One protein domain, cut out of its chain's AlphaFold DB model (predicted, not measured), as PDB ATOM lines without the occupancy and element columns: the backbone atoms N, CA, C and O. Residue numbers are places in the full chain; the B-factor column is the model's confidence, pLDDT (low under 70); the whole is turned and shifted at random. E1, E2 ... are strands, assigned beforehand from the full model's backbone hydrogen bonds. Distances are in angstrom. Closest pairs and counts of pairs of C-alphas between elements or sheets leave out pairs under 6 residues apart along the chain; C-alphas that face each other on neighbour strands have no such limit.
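Overview. This is residues 5 to 72 of the 145 residues of an uncharacterized protein of Niabella drilacis (strain DSM 25811 / CCM 8410 / LMG 26954 / E90) (UniProt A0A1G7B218). Two small three-stranded sheets sit end to end, the strongly twisted E4 E5 E6 and E1 E2 E3, joined by residues 28 to 31 into a long rod. The loop between E4 and E5 sticks out at one end with residues 40 to 45, and the long loop 54 to 66 folds back near the middle. The printed part has 68 residues with six named strands, E1 to E6 in chain order, and no named helix; the class is all strand. Each sheet is antiparallel, in the order E4 - E5 - E6 or E1 - E2 - E3. The whole is extended, with a radius of gyration of the C-alphas of 18.9 A and spans of 67 by 18 by 14 A.

Arrangement. E5, residues 47 to 53, is the inner strand between E4, residues 32 to 38, and E6, residues 67 to 71. E4 and E5 form an antiparallel hairpin at 159 degrees, with N 34 and O 51 2.9 A apart, within hydrogen-bond range. The hairpin E5 and E6 stands at 155 degrees, with N 52 and O 67 at 2.8 A. In the other meander, each strand the antiparallel neighbour of the one before, E2, residues 12 to 17, is inner; E1, residues 5 to 8, and E3, residues 20 to 27, are edge strands. N 7 and O 14 of E1 and E2 are 2.8 A apart, as are N 15 and O 24 of E2 and E3. E3 and E4 are apart.

Along the chain. E4 begins at C-alpha 32 (141.786, 107.006, 152.553) and measures 18.2 A; E5 measures 19.3 A and E3 20.6 A. E1 begins at C-alpha 5 (128.246, 130.220, 170.030), and E6 ends at C-alpha 71 (134.891, 95.335, 142.686).

Size, cuts and confidence. The C-alphas farthest apart, of Ser 19 and Phe 43, are 66.9 A apart. The printed part has no cut. The link E5 to E6 is long. No printed residue is under 70 in pLDDT.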
ATOM      1  N   THR A   5     127.847 131.463 169.360       82.50
ATOM      2  CA  THR A   5     128.246 130.220 170.030       82.50
ATOM      3  C   THR A   5     128.967 129.347 169.014       82.50
ATOM      4  O   THR A   5     128.414 129.047 167.954       82.50
ATOM      5  N   THR A   6     130.200 128.951 169.321       87.06
ATOM      6  CA  THR A   6     131.041 128.135 168.438       87.06
ATOM      7  C   THR A   6     131.359 126.789 169.068       87.06
ATOM      8  O   THR A   6     131.712 126.725 170.243       87.06
ATOM      9  N   TYR A   7     131.302 125.737 168.261       84.19
ATOM     10  CA  TYR A   7     131.831 124.416 168.568       84.19
ATOM     11  C   TYR A   7     132.974 124.102 167.601       84.19
ATOM     12  O   TYR A   7     132.826 124.265 166.388       84.19
ATOM     13  N   THR A   8     134.097 123.631 168.136       85.38
ATOM     14  CA  THR A   8     135.282 123.277 167.350       85.38
ATOM     15  C   THR A   8     135.790 121.916 167.804       85.38
ATOM     16  O   THR A   8     136.170 121.753 168.960       85.38
ATOM     17  N   GLY A   9     135.809 120.961 166.883       79.44
ATOM     18  CA  GLY A   9     136.464 119.665 167.008       79.44
ATOM     19  C   GLY A   9     137.536 119.475 165.922       79.44
ATOM     20  O   GLY A   9     137.715 120.349 165.073       79.44
ATOM     21  N   PRO A  10     138.249 118.335 165.919       77.19
ATOM     22  CA  PRO A  10     139.374 118.085 165.007       77.19
ATOM     23  C   PRO A  10     138.995 118.114 163.518       77.19
ATOM     24  O   PRO A  10     139.748 118.633 162.697       77.19
ATOM     25  N   HIS A  11     137.812 117.594 163.178       77.19
ATOM     26  CA  HIS A  11     137.314 117.489 161.801       77.19
ATOM     27  C   HIS A  11     136.022 118.276 161.566       77.19
ATOM     28  O   HIS A  11     135.518 118.321 160.446       77.19
ATOM     29  N   PHE A  12     135.484 118.926 162.598       80.56
ATOM     30  CA  PHE A  12     134.180 119.570 162.545       80.56
ATOM     31  C   PHE A  12     134.203 120.926 163.239       80.56
ATOM     32  O   PHE A  12     134.698 121.073 164.351       80.56
ATOM     33  N   TRP A  13     133.612 121.920 162.594       87.62
ATOM     34  CA  TRP A  13     133.408 123.241 163.159       87.62
ATOM     35  C   TRP A  13     131.965 123.662 162.924       87.62
ATOM     36  O   TRP A  13     131.451 123.510 161.817       87.62
ATOM     37  N   ALA A  14     131.327 124.227 163.942       87.81
ATOM     38  CA  ALA A  14     129.997 124.801 163.837       87.81
ATOM     39  C   ALA A  14     129.924 126.135 164.577       87.81
ATOM     40  O   ALA A  14     130.508 126.312 165.643       87.81
ATOM     41  N   ALA A  15     129.169 127.076 164.028       88.44
ATOM     42  CA  ALA A  15     128.858 128.341 164.664       88.44
ATOM     43  C   ALA A  15     127.385 128.676 164.475       88.44
ATOM     44  O   ALA A  15     126.823 128.520 163.389       88.44
ATOM     45  N   THR A  16     126.778 129.190 165.534       88.25
ATOM     46  CA  THR A  16     125.431 129.748 165.511       88.25
ATOM     47  C   THR A  16     125.462 131.169 166.049       88.25
ATOM     48  O   THR A  16     126.302 131.516 166.880       88.25
ATOM     49  N   ASN A  17     124.559 132.006 165.556       86.38
ATOM     50  CA  ASN A  17     124.379 133.372 166.026       86.38
ATOM     51  C   ASN A  17     123.010 133.449 166.701       86.38
ATOM     52  O   ASN A  17     122.023 133.055 166.094       86.38
ATOM     53  N   SER A  18     122.916 133.979 167.921       78.31
ATOM     54  CA  SER A  18     121.646 134.011 168.669       78.31
ATOM     55  C   SER A  18     120.520 134.768 167.952       78.31
ATOM     56  O   SER A  18     119.352 134.532 168.239       78.31
ATOM     57  N   SER A  19     120.854 135.668 167.020       79.44
ATOM     58  CA  SER A  19     119.884 136.408 166.199       79.44
ATOM     59  C   SER A  19     119.472 135.695 164.903       79.44
ATOM     60  O   SER A  19     118.608 136.189 164.185       79.44
ATOM     61  N   SER A  20     120.062 134.538 164.586       73.94
ATOM     62  CA  SER A  20     119.818 133.777 163.358       73.94
ATOM     63  C   SER A  20     119.629 132.295 163.684       73.94
ATOM     64  O   SER A  20     120.536 131.650 164.193       73.94
ATOM     65  N   GLN A  21     118.501 131.706 163.285       76.38
ATOM     66  CA  GLN A  21     118.279 130.256 163.411       76.38
ATOM     67  C   GLN A  21     119.202 129.408 162.510       76.38
ATOM     68  O   GLN A  21     119.193 128.183 162.594       76.38
ATOM     69  N   ALA A  22     120.007 130.033 161.643       80.50
ATOM     70  CA  ALA A  22     120.945 129.331 160.780       80.50
ATOM     71  C   ALA A  22     122.243 128.956 161.518       80.50
ATOM     72  O   ALA A  22     122.938 129.815 162.067       80.50
ATOM     73  N   ILE A  23     122.602 127.674 161.438       84.19
ATOM     74  CA  ILE A  23     123.896 127.133 161.863       84.19
ATOM     75  C   ILE A  23     124.825 127.108 160.646       84.19
ATOM     76  O   ILE A  23     124.475 126.576 159.594       84.19
ATOM     77  N   ARG A  24     126.028 127.668 160.783       86.75
ATOM     78  CA  ARG A  24     127.113 127.501 159.807       86.75
ATOM     79  C   ARG A  24     128.003 126.372 160.281       86.75
ATOM     80  O   ARG A  24     128.457 126.415 161.417       86.75
ATOM     81  N   TYR A  25     128.293 125.407 159.421       83.69
ATOM     82  CA  TYR A  25     129.199 124.318 159.762       83.69
ATOM     83  C   TYR A  25     130.214 124.062 158.650       83.69
ATOM     84  O   TYR A  25     130.001 124.420 157.491       83.69
ATOM     85  N   ARG A  26     131.349 123.477 159.027       79.56
ATOM     86  CA  ARG A  26     132.413 123.014 158.138       79.56
ATOM     87  C   ARG A  26     132.867 121.646 158.613       79.56
ATOM     88  O   ARG A  26     133.063 121.443 159.808       79.56
ATOM     89  N   TYR A  27     133.048 120.736 157.668       79.69
ATOM     90  CA  TYR A  27     133.535 119.391 157.927       79.69
ATOM     91  C   TYR A  27     134.764 119.128 157.059       79.69
ATOM     92  O   TYR A  27     134.715 119.300 155.840       79.69
ATOM     93  N   HIS A  28     135.874 118.774 157.697       75.50
ATOM     94  CA  HIS A  28     137.147 118.454 157.062       75.50
ATOM     95  C   HIS A  28     137.310 116.934 157.030       75.50
ATOM     96  O   HIS A  28     137.987 116.351 157.877       75.50
ATOM     97  N   ALA A  29     136.675 116.302 156.043       73.50
ATOM     98  CA  ALA A  29     136.803 114.871 155.812       73.50
ATOM     99  C   ALA A  29     138.165 114.552 155.179       73.50
ATOM    100  O   ALA A  29     138.484 115.061 154.103       73.50
ATOM    101  N   VAL A  30     138.940 113.672 155.811       79.50
ATOM    102  CA  VAL A  30     140.092 113.013 155.177       79.50
ATOM    103  C   VAL A  30     139.659 111.600 154.809       79.50
ATOM    104  O   VAL A  30     139.164 110.872 155.666       79.50
ATOM    105  N   LEU A  31     139.800 111.223 153.540       81.62
ATOM    106  CA  LEU A  31     139.391 109.912 153.038       81.62
ATOM    107  C   LEU A  31     140.601 109.153 152.512       81.62
ATOM    108  O   LEU A  31     141.257 109.602 151.571       81.62
ATOM    109  N   ASP A  32     140.822 107.966 153.064       81.94
ATOM    110  CA  ASP A  32     141.786 107.006 152.553       81.94
ATOM    111  C   ASP A  32     141.058 105.999 151.668       81.94
ATOM    112  O   ASP A  32     140.183 105.259 152.124       81.94
ATOM    113  N   ILE A  33     141.413 105.977 150.383       83.94
ATOM    114  CA  ILE A  33     140.826 105.069 149.397       83.94
ATOM    115  C   ILE A  33     141.924 104.156 148.872       83.94
ATOM    116  O   ILE A  33     142.846 104.600 148.188       83.94
ATOM    117  N   ILE A  34     141.809 102.860 149.161       86.31
ATOM    118  CA  ILE A  34     142.802 101.867 148.753       86.31
ATOM    119  C   ILE A  34     142.139 100.802 147.883       86.31
ATOM    120  O   ILE A  34     141.173 100.144 148.277       86.31
ATOM    121  N   GLY A  35     142.702 100.595 146.692       82.50
ATOM    122  CA  GLY A  35     142.406  99.449 145.840       82.50
ATOM    123  C   GLY A  35     143.396  98.317 146.101       82.50
ATOM    124  O   GLY A  35     144.604  98.525 146.034       82.50
ATOM    125  N   TYR A  36     142.915  97.101 146.376       81.62
ATOM    126  CA  TYR A  36     143.800  95.941 146.528       81.62
ATOM    127  C   TYR A  36     143.201  94.636 146.019       81.62
ATOM    128  O   TYR A  36     141.988  94.458 145.886       81.62
ATOM    129  N   ARG A  37     144.091  93.672 145.779       82.38
ATOM    130  CA  ARG A  37     143.770  92.334 145.288       82.38
ATOM    131  C   ARG A  37     144.101  91.297 146.362       82.38
ATOM    132  O   ARG A  37     145.245  91.179 146.784       82.38
ATOM    133  N   LYS A  38     143.108  90.524 146.813       85.25
ATOM    134  CA  LYS A  38     143.270  89.499 147.864       85.25
ATOM    135  C   LYS A  38     142.790  88.129 147.379       85.25
ATOM    136  O   LYS A  38     141.745  88.024 146.737       85.25
ATOM    137  N   ARG A  39     143.532  87.065 147.712       87.31
ATOM    138  CA  ARG A  39     143.101  85.661 147.558       87.31
ATOM    139  C   ARG A  39     142.730  85.082 148.928       87.31
ATOM    140  O   ARG A  39     143.419  85.356 149.904       87.31
ATOM    141  N   LYS A  40     141.634  84.316 149.013       84.00
ATOM    142  CA  LYS A  40     141.221  83.628 150.259       84.00
ATOM    143  C   LYS A  40     141.980  82.316 150.508       84.00
ATOM    144  O   LYS A  40     142.020  81.860 151.638       84.00
ATOM    145  N   SER A  41     142.548  81.712 149.466       85.81
ATOM    146  CA  SER A  41     143.248  80.420 149.513       85.81
ATOM    147  C   SER A  41     144.431  80.443 148.542       85.81
ATOM    148  O   SER A  41     144.398  81.211 147.576       85.81
ATOM    149  N   LEU A  42     145.451  79.607 148.784       79.12
ATOM    150  CA  LEU A  42     146.641  79.449 147.934       79.12
ATOM    151  C   LEU A  42     146.281  79.174 146.463       79.12
ATOM    152  O   LEU A  42     146.882  79.782 145.579       79.12
ATOM    153  N   PHE A  43     145.237  78.375 146.218       84.12
ATOM    154  CA  PHE A  43     144.723  78.041 144.878       84.12
ATOM    155  C   PHE A  43     143.443  78.811 144.497       84.12
ATOM    156  O   PHE A  43     142.830  78.567 143.460       84.12
ATOM    157  N   GLY A  44     142.997  79.739 145.345       75.81
ATOM    158  CA  GLY A  44     141.764  80.492 145.128       75.81
ATOM    159  C   GLY A  44     141.923  81.610 144.098       75.81
ATOM    160  O   GLY A  44     142.966  82.256 144.004       75.81
ATOM    161  N   ARG A  45     140.844  81.917 143.368       75.81
ATOM    162  CA  ARG A  45     140.808  83.083 142.471       75.81
ATOM    163  C   ARG A  45     140.973  84.375 143.278       75.81
ATOM    164  O   ARG A  45     140.303  84.575 144.293       75.81
ATOM    165  N   TYR A  46     141.831  85.269 142.798       76.69
ATOM    166  CA  TYR A  46     141.960  86.610 143.358       76.69
ATOM    167  C   TYR A  46     140.669  87.416 143.182       76.69
ATOM    168  O   TYR A  46     140.006  87.319 142.148       76.69
ATOM    169  N   ARG A  47     140.354  88.245 144.178       81.75
ATOM    170  CA  ARG A  47     139.254  89.213 144.145       81.75
ATOM    171  C   ARG A  47     139.800  90.603 144.424       81.75
ATOM    172  O   ARG A  47     140.730  90.743 145.219       81.75
ATOM    173  N   ASN A  48     139.210  91.600 143.783       82.25
ATOM    174  CA  ASN A  48     139.595  92.987 143.971       82.25
ATOM    175  C   ASN A  48     138.617  93.668 144.922       82.25
ATOM    176  O   ASN A  48     137.428  93.338 144.953       82.25
ATOM    177  N   PHE A  49     139.135  94.587 145.722       86.06
ATOM    178  CA  PHE A  49     138.382  95.317 146.725       86.06
ATOM    179  C   PHE A  49     138.743  96.792 146.641       86.06
ATOM    180  O   PHE A  49     139.905  97.130 146.414       86.06
ATOM    181  N   ILE A  50     137.736  97.631 146.850       86.88
ATOM    182  CA  ILE A  50     137.921  99.019 147.252       86.88
ATOM    183  C   ILE A  50     137.605  99.083 148.738       86.88
ATOM    184  O   ILE A  50     136.627  98.483 149.199       86.88
ATOM    185  N   ASP A  51     138.465  99.769 149.465       89.00
ATOM    186  CA  ASP A  51     138.380  99.959 150.901       89.00
ATOM    187  C   ASP A  51     138.485 101.452 151.175       89.00
ATOM    188  O   ASP A  51     139.398 102.107 150.669       89.00
ATOM    189  N   VAL A  52     137.494 101.972 151.887       86.38
ATOM    190  CA  VAL A  52     137.354 103.388 152.205       86.38
ATOM    191  C   VAL A  52     137.302 103.518 153.717       86.38
ATOM    192  O   VAL A  52     136.461 102.892 154.370       86.38
ATOM    193  N   SER A  53     138.198 104.333 154.253       87.62
ATOM    194  CA  SER A  53     138.291 104.644 155.677       87.62
ATOM    195  C   SER A  53     138.621 106.118 155.889       87.62
ATOM    196  O   SER A  53     139.025 106.816 154.958       87.62
ATOM    197  N   SER A  54     138.465 106.579 157.122       82.12
ATOM    198  CA  SER A  54     138.878 107.906 157.562       82.12
ATOM    199  C   SER A  54     139.585 107.791 158.915       82.12
ATOM    200  O   SER A  54     139.260 106.880 159.678       82.12
ATOM    201  N   PRO A  55     140.536 108.686 159.235       79.19
ATOM    202  CA  PRO A  55     141.025 108.841 160.603       79.19
ATOM    203  C   PRO A  55     139.977 109.454 161.547       79.19
ATOM    204  O   PRO A  55     140.182 109.435 162.758       79.19
ATOM    205  N   ASP A  56     138.883 110.009 161.014       79.44
ATOM    206  CA  ASP A  56     137.785 110.553 161.808       79.44
ATOM    207  C   ASP A  56     136.935 109.415 162.417       79.44
ATOM    208  O   ASP A  56     136.354 108.634 161.656       79.44
ATOM    209  N   PRO A  57     136.831 109.298 163.757       76.69
ATOM    210  CA  PRO A  57     136.035 108.255 164.409       76.69
ATOM    211  C   PRO A  57     134.528 108.377 164.140       76.69
ATOM    212  O   PRO A  57     133.814 107.383 164.231       76.69
ATOM    213  N   ASP A  58     134.037 109.567 163.780       77.12
ATOM    214  CA  ASP A  58     132.622 109.781 163.461       77.12
ATOM    215  C   ASP A  58     132.299 109.455 161.990       77.12
ATOM    216  O   ASP A  58     131.138 109.502 161.565       77.12
ATOM    217  N   PHE A  59     133.300 109.080 161.188       80.75
ATOM    218  CA  PHE A  59     133.104 108.737 159.787       80.75
ATOM    219  C   PHE A  59     132.382 107.403 159.621       80.75
ATOM    220  O   PHE A  59     132.900 106.346 159.966       80.75
ATOM    221  N   HIS A  60     131.206 107.444 158.998       80.06
ATOM    222  CA  HIS A  60     130.432 106.248 158.690       80.06
ATOM    223  C   HIS A  60     129.908 106.297 157.256       80.06
ATOM    224  O   HIS A  60     129.208 107.230 156.863       80.06
ATOM    225  N   ILE A  61     130.161 105.243 156.478       78.44
ATOM    226  CA  ILE A  61     129.479 105.010 155.197       78.44
ATOM    227  C   ILE A  61     128.441 103.920 155.428       78.44
ATOM    228  O   ILE A  61     128.788 102.774 155.712       78.44
ATOM    229  N   ASN A  62     127.157 104.259 155.284       80.69
ATOM    230  CA  ASN A  62     126.040 103.346 155.562       80.69
ATOM    231  C   ASN A  62     126.110 102.719 156.972       80.69
ATOM    232  O   ASN A  62     125.815 101.537 157.139       80.69
ATOM    233  N   GLY A  63     126.543 103.496 157.973       79.38
ATOM    234  CA  GLY A  63     126.679 103.034 159.360       79.38
ATOM    235  C   GLY A  63     127.926 102.188 159.644       79.38
ATOM    236  O   GLY A  63     128.027 101.622 160.726       79.38
ATOM    237  N   LEU A  64     128.869 102.085 158.700       77.56
ATOM    238  CA  LEU A  64     130.132 101.367 158.882       77.56
ATOM    239  C   LEU A  64     131.302 102.351 158.944       77.56
ATOM    240  O   LEU A  64     131.487 103.124 158.004       77.56
ATOM    241  N   GLU A  65     132.130 102.245 159.985       79.69
ATOM    242  CA  GLU A  65     133.394 102.997 160.131       79.69
ATOM    243  C   GLU A  65     134.374 102.726 158.975       79.69
ATOM    244  O   GLU A  65     135.147 103.582 158.545       79.69
ATOM    245  N   ARG A  66     134.324 101.505 158.428       82.31
ATOM    246  CA  ARG A  66     135.137 101.068 157.292       82.31
ATOM    247  C   ARG A  66     134.259 100.447 156.223       82.31
ATOM    248  O   ARG A  66     133.616  99.418 156.442       82.31
ATOM    249  N   TYR A  67     134.290 101.028 155.032       84.56
ATOM    250  CA  TYR A  67     133.513 100.539 153.906       84.56
ATOM    251  C   TYR A  67     134.375  99.727 152.958       84.56
ATOM    252  O   TYR A  67     135.285 100.238 152.312       84.56
ATOM    253  N   LYS A  68     134.038  98.446 152.818       86.69
ATOM    254  CA  LYS A  68     134.726  97.539 151.908       86.69
ATOM    255  C   LYS A  68     133.761  96.960 150.893       86.69
ATOM    256  O   LYS A  68     132.836  96.231 151.251       86.69
ATOM    257  N   LYS A  69     134.039  97.191 149.610       85.50
ATOM    258  CA  LYS A  69     133.228  96.668 148.507       85.50
ATOM    259  C   LYS A  69     134.067  95.807 147.566       85.50
ATOM    260  O   LYS A  69     135.135  96.241 147.130       85.50
ATOM    261  N   PRO A  70     133.618  94.585 147.225       81.19
ATOM    262  CA  PRO A  70     134.228  93.843 146.136       81.19
ATOM    263  C   PRO A  70     133.960  94.579 144.823       81.19
ATOM    264  O   PRO A  70     132.823  94.945 144.529       81.19
ATOM    265  N   VAL A  71     135.005  94.763 144.027       80.56
ATOM    266  CA  VAL A  71     134.891  95.335 142.686       80.56
ATOM    267  C   VAL A  71     135.375  94.331 141.655       80.56
ATOM    268  O   VAL A  71     136.352  93.606 141.860       80.56
ATOM    269  N   ALA A  72     134.668  94.260 140.536       70.12
ATOM    270  CA  ALA A  72     135.149  93.541 139.374       70.12
ATOM    271  C   ALA A  72     136.026  94.506 138.575       70.12
ATOM    272  O   ALA A  72     135.506  95.348 137.850       70.12
TER     273      ALA A  72